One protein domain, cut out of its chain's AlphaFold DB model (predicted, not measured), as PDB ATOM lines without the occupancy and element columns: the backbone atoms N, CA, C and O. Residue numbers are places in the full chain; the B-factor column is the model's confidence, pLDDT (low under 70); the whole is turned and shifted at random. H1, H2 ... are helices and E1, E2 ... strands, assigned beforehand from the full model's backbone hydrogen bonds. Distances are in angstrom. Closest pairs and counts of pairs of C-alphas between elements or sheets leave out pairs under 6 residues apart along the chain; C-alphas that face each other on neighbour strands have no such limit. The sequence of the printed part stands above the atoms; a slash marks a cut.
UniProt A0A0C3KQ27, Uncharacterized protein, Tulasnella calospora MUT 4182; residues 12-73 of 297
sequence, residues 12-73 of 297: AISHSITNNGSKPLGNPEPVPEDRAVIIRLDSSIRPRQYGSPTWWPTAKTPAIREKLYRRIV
ATOM      1  N   ALA A  12       8.647  34.770 -16.483       95.31
ATOM      2  CA  ALA A  12      10.009  34.268 -16.329       95.31
ATOM      3  C   ALA A  12      11.116  35.292 -16.648       95.31
ATOM      4  O   ALA A  12      12.274  35.017 -16.370       95.31
ATOM      5  N   ILE A  13      10.790  36.462 -17.210       95.94
ATOM      6  CA  ILE A  13      11.720  37.596 -17.354       95.94
ATOM      7  C   ILE A  13      11.680  38.478 -16.102       95.94
ATOM      8  O   ILE A  13      12.719  38.958 -15.655       95.94
ATOM      9  N   SER A  14      10.488  38.686 -15.538       96.62
ATOM     10  CA  SER A  14      10.246  39.607 -14.424       96.62
ATOM     11  C   SER A  14      10.441  39.001 -13.033       96.62
ATOM     12  O   SER A  14      10.294  39.722 -12.048       96.62
ATOM     13  N   HIS A  15      10.813  37.723 -12.935       97.06
ATOM     14  CA  HIS A  15      11.085  37.015 -11.680       97.06
ATOM     15  C   HIS A  15      12.455  36.332 -11.705       97.06
ATOM     16  O   HIS A  15      12.965  35.988 -12.773       97.06
ATOM     17  N   SER A  16      13.060  36.136 -10.532       97.31
ATOM     18  CA  SER A  16      14.291  35.350 -10.404       97.31
ATOM     19  C   SER A  16      14.031  33.861 -10.634       97.31
ATOM     20  O   SER A  16      12.991  33.330 -10.252       97.31
ATOM     21  N   ILE A  17      15.002  33.172 -11.232       96.19
ATOM     22  CA  ILE A  17      14.972  31.730 -11.482       96.19
ATOM     23  C   ILE A  17      15.782  31.007 -10.398       96.19
ATOM     24  O   ILE A  17      16.962  31.306 -10.201       96.19
ATOM     25  N   THR A  18      15.171  30.030  -9.723       93.62
ATOM     26  CA  THR A  18      15.766  29.347  -8.553       93.62
ATOM     27  C   THR A  18      16.256  27.929  -8.809       93.62
ATOM     28  O   THR A  18      17.005  27.385  -7.994       93.62
ATOM     29  N   ASN A  19      15.875  27.304  -9.927       86.75
ATOM     30  CA  ASN A  19      16.328  25.948 -10.227       86.75
ATOM     31  C   ASN A  19      17.865  25.899 -10.359       86.75
ATOM     32  O   ASN A  19      18.512  26.800 -10.900       86.75
ATOM     33  N   ASN A  20      18.487  24.854  -9.809       72.81
ATOM     34  CA  ASN A  20      19.939  24.731  -9.834       72.81
ATOM     35  C   ASN A  20      20.394  24.327 -11.247       72.81
ATOM     36  O   ASN A  20      20.098  23.221 -11.698       72.81
ATOM     37  N   GLY A  21      21.135  25.199 -11.939       56.72
ATOM     38  CA  GLY A  21      21.657  24.957 -13.294       56.72
ATOM     39  C   GLY A  21      22.755  23.885 -13.381       56.72
ATOM     40  O   GLY A  21      23.415  23.764 -14.414       56.72
ATOM     41  N   SER A  22      22.999  23.143 -12.295       45.28
ATOM     42  CA  SER A  22      24.029  22.106 -12.177       45.28
ATOM     43  C   SER A  22      23.646  20.783 -12.835       45.28
ATOM     44  O   SER A  22      24.536  20.056 -13.282       45.28
ATOM     45  N   LYS A  23      22.348  20.483 -12.972       54.75
ATOM     46  CA  LYS A  23      21.919  19.451 -13.914       54.75
ATOM     47  C   LYS A  23      21.913  20.098 -15.301       54.75
ATOM     48  O   LYS A  23      21.234  21.112 -15.472       54.75
ATOM     49  N   PRO A  24      22.668  19.576 -16.290       49.09
ATOM     50  CA  PRO A  24      22.468  20.002 -17.671       49.09
ATOM     51  C   PRO A  24      20.972  19.875 -17.985       49.09
ATOM     52  O   PRO A  24      20.300  19.048 -17.367       49.09
ATOM     53  N   LEU A  25      20.459  20.642 -18.948       54.38
ATOM     54  CA  LEU A  25      19.074  20.556 -19.453       54.38
ATOM     55  C   LEU A  25      18.562  19.117 -19.762       54.38
ATOM     56  O   LEU A  25      17.425  18.956 -20.171       54.38
ATOM     57  N   GLY A  26      19.369  18.067 -19.592       41.03
ATOM     58  CA  GLY A  26      19.080  16.680 -19.920       41.03
ATOM     59  C   GLY A  26      18.353  15.829 -18.877       41.03
ATOM     60  O   GLY A  26      18.165  14.662 -19.172       41.03
ATOM     61  N   ASN A  27      17.936  16.330 -17.708       45.03
ATOM     62  CA  ASN A  27      17.032  15.568 -16.824       45.03
ATOM     63  C   ASN A  27      15.974  16.492 -16.201       45.03
ATOM     64  O   ASN A  27      16.133  16.895 -15.042       45.03
ATOM     65  N   PRO A  28      14.940  16.880 -16.973       52.81
ATOM     66  CA  PRO A  28      13.800  17.616 -16.439       52.81
ATOM     67  C   PRO A  28      13.212  16.860 -15.246       52.81
ATOM     68  O   PRO A  28      13.081  15.637 -15.282       52.81
ATOM     69  N   GLU A  29      12.872  17.583 -14.178       56.25
ATOM     70  CA  GLU A  29      11.910  17.065 -13.209       56.25
ATOM     71  C   GLU A  29      10.612  16.856 -13.998       56.25
ATOM     72  O   GLU A  29      10.090  17.832 -14.542       56.25
ATOM     73  N   PRO A  30      10.159  15.609 -14.204       52.53
ATOM     74  CA  PRO A  30       9.071  15.355 -15.127       52.53
ATOM     75  C   PRO A  30       7.810  16.035 -14.600       52.53
ATOM     76  O   PRO A  30       7.307  15.683 -13.534       52.53
ATOM     77  N   VAL A  31       7.261  16.972 -15.375       60.03
ATOM     78  CA  VAL A  31       5.814  17.199 -15.326       60.03
ATOM     79  C   VAL A  31       5.183  15.881 -15.776       60.03
ATOM     80  O   VAL A  31       5.647  15.352 -16.793       60.03
ATOM     81  N   PRO A  32       4.186  15.337 -15.053       59.28
ATOM     82  CA  PRO A  32       3.660  13.988 -15.271       59.28
ATOM     83  C   PRO A  32       3.288  13.630 -16.720       59.28
ATOM     84  O   PRO A  32       3.255  12.447 -17.043       59.28
ATOM     85  N   GLU A  33       3.074  14.613 -17.600       66.31
ATOM     86  CA  GLU A  33       2.602  14.379 -18.970       66.31
ATOM     87  C   GLU A  33       3.565  14.847 -20.080       66.31
ATOM     88  O   GLU A  33       3.651  14.180 -21.107       66.31
ATOM     89  N   ASP A  34       4.345  15.922 -19.887       68.88
ATOM     90  CA  ASP A  34       5.062  16.572 -21.006       68.88
ATOM     91  C   ASP A  34       6.600  16.492 -20.938       68.88
ATOM     92  O   ASP A  34       7.287  16.834 -21.895       68.88
ATOM     93  N   ARG A  35       7.189  16.040 -19.818       80.81
ATOM     94  CA  ARG A  35       8.663  15.969 -19.628       80.81
ATOM     95  C   ARG A  35       9.421  17.262 -20.033       80.81
ATOM     96  O   ARG A  35      10.604  17.196 -20.363       80.81
ATOM     97  N   ALA A  36       8.757  18.420 -19.996       87.94
ATOM     98  CA  ALA A  36       9.340  19.723 -20.303       87.94
ATOM     99  C   ALA A  36      10.366  20.152 -19.240       87.94
ATOM    100  O   ALA A  36      10.303  19.734 -18.081       87.94
ATOM    101  N   VAL A  37      11.304  21.028 -19.608       88.38
ATOM    102  CA  VAL A  37      12.279  21.586 -18.664       88.38
ATOM    103  C   VAL A  37      11.615  22.626 -17.769       88.38
ATOM    104  O   VAL A  37      11.209  23.697 -18.217       88.38
ATOM    105  N   ILE A  38      11.551  22.310 -16.475       90.56
ATOM    106  CA  ILE A  38      10.948  23.162 -15.450       90.56
ATOM    107  C   ILE A  38      11.843  24.352 -15.098       90.56
ATOM    108  O   ILE A  38      12.968  24.180 -14.626       90.56
ATOM    109  N   ILE A  39      11.295  25.557 -15.232       93.31
ATOM    110  CA  ILE A  39      11.846  26.835 -14.785       93.31
ATOM    111  C   ILE A  39      11.035  27.310 -13.576       93.31
ATOM    112  O   ILE A  39       9.877  27.701 -13.705       93.31
ATOM    113  N   ARG A  40      11.634  27.264 -12.383       94.44
ATOM    114  CA  ARG A  40      10.983  27.712 -11.141       94.44
ATOM    115  C   ARG A  40      11.239  29.196 -10.924       94.44
ATOM    116  O   ARG A  40      12.402  29.604 -10.887       94.44
ATOM    117  N   LEU A  41      10.164  29.964 -10.803       96.00
ATOM    118  CA  LEU A  41      10.196  31.400 -10.570       96.00
ATOM    119  C   LEU A  41      10.026  31.697  -9.080       96.00
ATOM    120  O   LEU A  41       9.303  30.997  -8.378       96.00
ATOM    121  N   ASP A  42      10.712  32.729  -8.612       96.31
ATOM    122  CA  ASP A  42      10.668  33.216  -7.232       96.31
ATOM    123  C   ASP A  42      10.277  34.701  -7.229       96.31
ATOM    124  O   ASP A  42       9.395  35.084  -7.987       96.31
ATOM    125  N   SER A  43      10.879  35.551  -6.400       96.56
ATOM    126  CA  SER A  43      10.516  36.960  -6.273       96.56
ATOM    127  C   SER A  43      10.671  37.766  -7.569       96.56
ATOM    128  O   SER A  43      11.520  37.493  -8.424       96.56
ATOM    129  N   SER A  44       9.839  38.804  -7.708       97.19
ATOM    130  CA  SER A  44       9.943  39.740  -8.825       97.19
ATOM    131  C   SER A  44      11.248  40.539  -8.757       97.19
ATOM    132  O   SER A  44      11.697  40.964  -7.690       97.19
ATOM    133  N   ILE A  45      11.848  40.775  -9.920       97.31
ATOM    134  CA  ILE A  45      13.079  41.544 -10.087       97.31
ATOM    135  C   ILE A  45      12.829  42.801 -10.921       97.31
ATOM    136  O   ILE A  45      11.878  42.906 -11.692       97.31
ATOM    137  N   ARG A  46      13.728  43.781 -10.807       96.50
ATOM    138  CA  ARG A  46      13.625  45.041 -11.557       96.50
ATOM    139  C   ARG A  46      14.069  44.853 -13.016       96.50
ATOM    140  O   ARG A  46      15.011  44.097 -13.249       96.50
ATOM    141  N   PRO A  47      13.561  45.651 -13.979       95.38
ATOM    142  CA  PRO A  47      13.956  45.570 -15.394       95.38
ATOM    143  C   PRO A  47      15.462  45.586 -15.675       95.38
ATOM    144  O   PRO A  47      15.954  44.847 -16.521       95.38
ATOM    145  N   ARG A  48      16.237  46.360 -14.903       95.94
ATOM    146  CA  ARG A  48      17.709  46.407 -15.012       95.94
ATOM    147  C   ARG A  48      18.413  45.076 -14.700       95.94
ATOM    148  O   ARG A  48      19.618  44.970 -14.890       95.94
ATOM    149  N   GLN A  49      17.690  44.110 -14.137       97.00
ATOM    150  CA  GLN A  49      18.203  42.807 -13.723       97.00
ATOM    151  C   GLN A  49      17.849  41.701 -14.723       97.00
ATOM    152  O   GLN A  49      18.365  40.597 -14.571       97.00
ATOM    153  N   TYR A  50      17.035  41.963 -15.748       95.44
ATOM    154  CA  TYR A  50      16.664  40.967 -16.758       95.44
ATOM    155  C   TYR A  50      17.913  40.397 -17.452       95.44
ATOM    156  O   TYR A  50      18.822  41.139 -17.822       95.44
ATOM    157  N   GLY A  51      18.013  39.066 -17.559       93.50
ATOM    158  CA  GLY A  51      19.185  38.389 -18.142       93.50
ATOM    159  C   GLY A  51      20.476  38.452 -17.301       93.50
ATOM    160  O   GLY A  51      21.496  37.861 -17.674       93.50
ATOM    161  N   SER A  52      20.469  39.154 -16.163       96.62
ATOM    162  CA  SER A  52      21.647  39.360 -15.311       96.62
ATOM    163  C   SER A  52      21.928  38.160 -14.392       96.62
ATOM    164  O   SER A  52      21.061  37.304 -14.207       96.62
ATOM    165  N   PRO A  53      23.103  38.094 -13.735       97.19
ATOM    166  CA  PRO A  53      23.343  37.115 -12.676       97.19
ATOM    167  C   PRO A  53      22.310  37.151 -11.542       97.19
ATOM    168  O   PRO A  53      22.094  36.129 -10.913       97.19
ATOM    169  N   THR A  54      21.639  38.278 -11.284       97.06
ATOM    170  CA  THR A  54      20.557  38.321 -10.287       97.06
ATOM    171  C   THR A  54      19.280  37.642 -10.782       97.06
ATOM    172  O   THR A  54      18.536  37.092  -9.980       97.06
ATOM    173  N   TRP A  55      19.031  37.657 -12.093       97.25
ATOM    174  CA  TRP A  55      17.871  36.990 -12.687       97.25
ATOM    175  C   TRP A  55      18.001  35.470 -12.652       97.25
ATOM    176  O   TRP A  55      17.050  34.787 -12.298       97.25
ATOM    177  N   TRP A  56      19.188  34.938 -12.956       96.56
ATOM    178  CA  TRP A  56      19.457  33.504 -12.842       96.56
ATOM    179  C   TRP A  56      20.833  33.259 -12.201       96.56
ATOM    180  O   TRP A  56      21.834  33.100 -12.918       96.56
ATOM    181  N   PRO A  57      20.909  33.273 -10.854       95.00
ATOM    182  CA  PRO A  57      22.173  33.206 -10.112       95.00
ATOM    183  C   PRO A  57      22.857  31.844 -10.198       95.00
ATOM    184  O   PRO A  57      24.078  31.757 -10.102       95.00
ATOM    185  N   THR A  58      22.089  30.784 -10.433       93.44
ATOM    186  CA  THR A  58      22.570  29.401 -10.542       93.44
ATOM    187  C   THR A  58      23.004  29.021 -11.962       93.44
ATOM    188  O   THR A  58      23.391  27.875 -12.202       93.44
ATOM    189  N   ALA A  59      22.956  29.949 -12.925       92.25
ATOM    190  CA  ALA A  59      23.421  29.696 -14.284       92.25
ATOM    191  C   ALA A  59      24.937  29.433 -14.310       92.25
ATOM    192  O   ALA A  59      25.731  30.289 -13.921       92.25
ATOM    193  N   LYS A  60      25.350  28.278 -14.850       90.56
ATOM    194  CA  LYS A  60      26.763  27.851 -14.886       90.56
ATOM    195  C   LYS A  60      27.681  28.834 -15.620       90.56
ATOM    196  O   LYS A  60      28.831  29.011 -15.230       90.56
ATOM    197  N   THR A  61      27.198  29.445 -16.702       91.50
ATOM    198  CA  THR A  61      27.956  30.430 -17.486       91.50
ATOM    199  C   THR A  61      27.049  31.566 -17.969       91.50
ATOM    200  O   THR A  61      25.841  31.363 -18.136       91.50
ATOM    201  N   PRO A  62      27.608  32.756 -18.268       91.56
ATOM    202  CA  PRO A  62      26.856  33.841 -18.898       91.56
ATOM    203  C   PRO A  62      26.189  33.438 -20.219       91.56
ATOM    204  O   PRO A  62      25.063  33.848 -20.468       91.56
ATOM    205  N   ALA A  63      26.838  32.591 -21.027       87.00
ATOM    206  CA  ALA A  63      26.307  32.140 -22.313       87.00
ATOM    207  C   ALA A  63      25.048  31.267 -22.167       87.00
ATOM    208  O   ALA A  63      24.094  31.427 -22.924       87.00
ATOM    209  N   ILE A  64      25.011  30.369 -21.171       88.69
ATOM    210  CA  ILE A  64      23.815  29.562 -20.868       88.69
ATOM    211  C   ILE A  64      22.663  30.468 -20.425       88.69
ATOM    212  O   ILE A  64      21.534  30.304 -20.888       88.69
ATOM    213  N   ARG A  65      22.961  31.455 -19.571       92.50
ATOM    214  CA  ARG A  65      21.973  32.433 -19.110       92.50
ATOM    215  C   ARG A  65      21.409  33.258 -20.260       92.50
ATOM    216  O   ARG A  65      20.197  33.385 -20.376       92.50
ATOM    217  N   GLU A  66      22.274  33.778 -21.122       88.69
ATOM    218  CA  GLU A  66      21.870  34.550 -22.295       88.69
ATOM    219  C   GLU A  66      21.027  33.714 -23.265       88.69
ATOM    220  O   GLU A  66      20.014  34.195 -23.770       88.69
ATOM    221  N   LYS A  67      21.393  32.447 -23.483       88.69
ATOM    222  CA  LYS A  67      20.612  31.523 -24.311       88.69
ATOM    223  C   LYS A  67      19.203  31.322 -23.754       88.69
ATOM    224  O   LYS A  67      18.244  31.478 -24.501       88.69
ATOM    225  N   LEU A  68      19.059  31.016 -22.460       92.25
ATOM    226  CA  LEU A  68      17.734  30.866 -21.846       92.25
ATOM    227  C   LEU A  68      16.942  32.178 -21.892       92.25
ATOM    228  O   LEU A  68      15.766  32.161 -22.234       92.25
ATOM    229  N   TYR A  69      17.590  33.309 -21.603       92.88
ATOM    230  CA  TYR A  69      16.953  34.624 -21.661       92.88
ATOM    231  C   TYR A  69      16.333  34.884 -23.034       92.88
ATOM    232  O   TYR A  69      15.155  35.211 -23.128       92.88
ATOM    233  N   ARG A  70      17.098  34.661 -24.108       88.50
ATOM    234  CA  ARG A  70      16.606  34.837 -25.478       88.50
ATOM    235  C   ARG A  70      15.453  33.883 -25.808       88.50
ATOM    236  O   ARG A  70      14.506  34.314 -26.450       88.50
ATOM    237  N   ARG A  71      15.503  32.625 -25.346       91.12
ATOM    238  CA  ARG A  71      14.398  31.661 -25.526       91.12
ATOM    239  C   ARG A  71      13.103  32.167 -24.895       91.12
ATOM    240  O   ARG A  71      12.081  32.171 -25.562       91.12
ATOM    241  N   ILE A  72      13.170  32.645 -23.654       93.62
ATOM    242  CA  ILE A  72      12.007  33.156 -22.914       93.62
ATOM    243  C   ILE A  72      11.477  34.457 -23.534       93.62
ATOM    244  O   ILE A  72      10.273  34.663 -23.593       93.62
ATOM    245  N   VAL A  73      12.359  35.339 -24.018       90.06
ATOM    246  CA  VAL A  73      11.952  36.579 -24.707       90.06
ATOM    247  C   VAL A  73      11.165  36.291 -25.985       90.06
ATOM    248  O   VAL A  73      10.259  37.049 -26.317       90.06
TER     249      VAL A  73
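What this domain is: This is residues 12 to 73 of the 297 residues of an uncharacterized protein of Tulasnella calospora MUT 4182 (UniProt A0A0C3KQ27). What is the shape? Little regular structure: a thin hairpin, short E1 beside residues 41 to 44 of long E2, with helix H1 set off from E1 and loops 18 to 36 and 45 to 61 reaching opposite ends of the length. What builds it? The 62 printed residues, 23 in named elements, run E1, E2, H1, mixed class, the sheet E1 - E2 antiparallel. It is compact, radius of gyration of the C-alphas 11.6 A, spanning 35 by 21 by 18 A.

Where its parts are: Where are the strands? E2, residues 37 to 44, measures 20.8 A from C-alpha 37 at (12.279, 21.586, -18.664); E1, residues 15 to 17, 6.6 A. Where is the helix? H1, residues 62 to 73, measures 16.2 A, ending at C-alpha 73 (11.952, 36.579, -24.707).

How they stand to each other: How do the strands pair? Hairpin E1 and E2 is antiparallel at 135 degrees, with N 16 and O 43 within hydrogen-bond range at 2.9 A. And H1? It is apart from E1; every O i to N i+4 pair is within hydrogen-bond range.

The domain as a whole: How far does it reach? The farthest C-alphas, Glu 33 and Arg 48, are 35.6 A apart. Are there cuts or weak stretches? The printed part has no cut, both links are long, and residues 21 to 34 have pLDDT under 70.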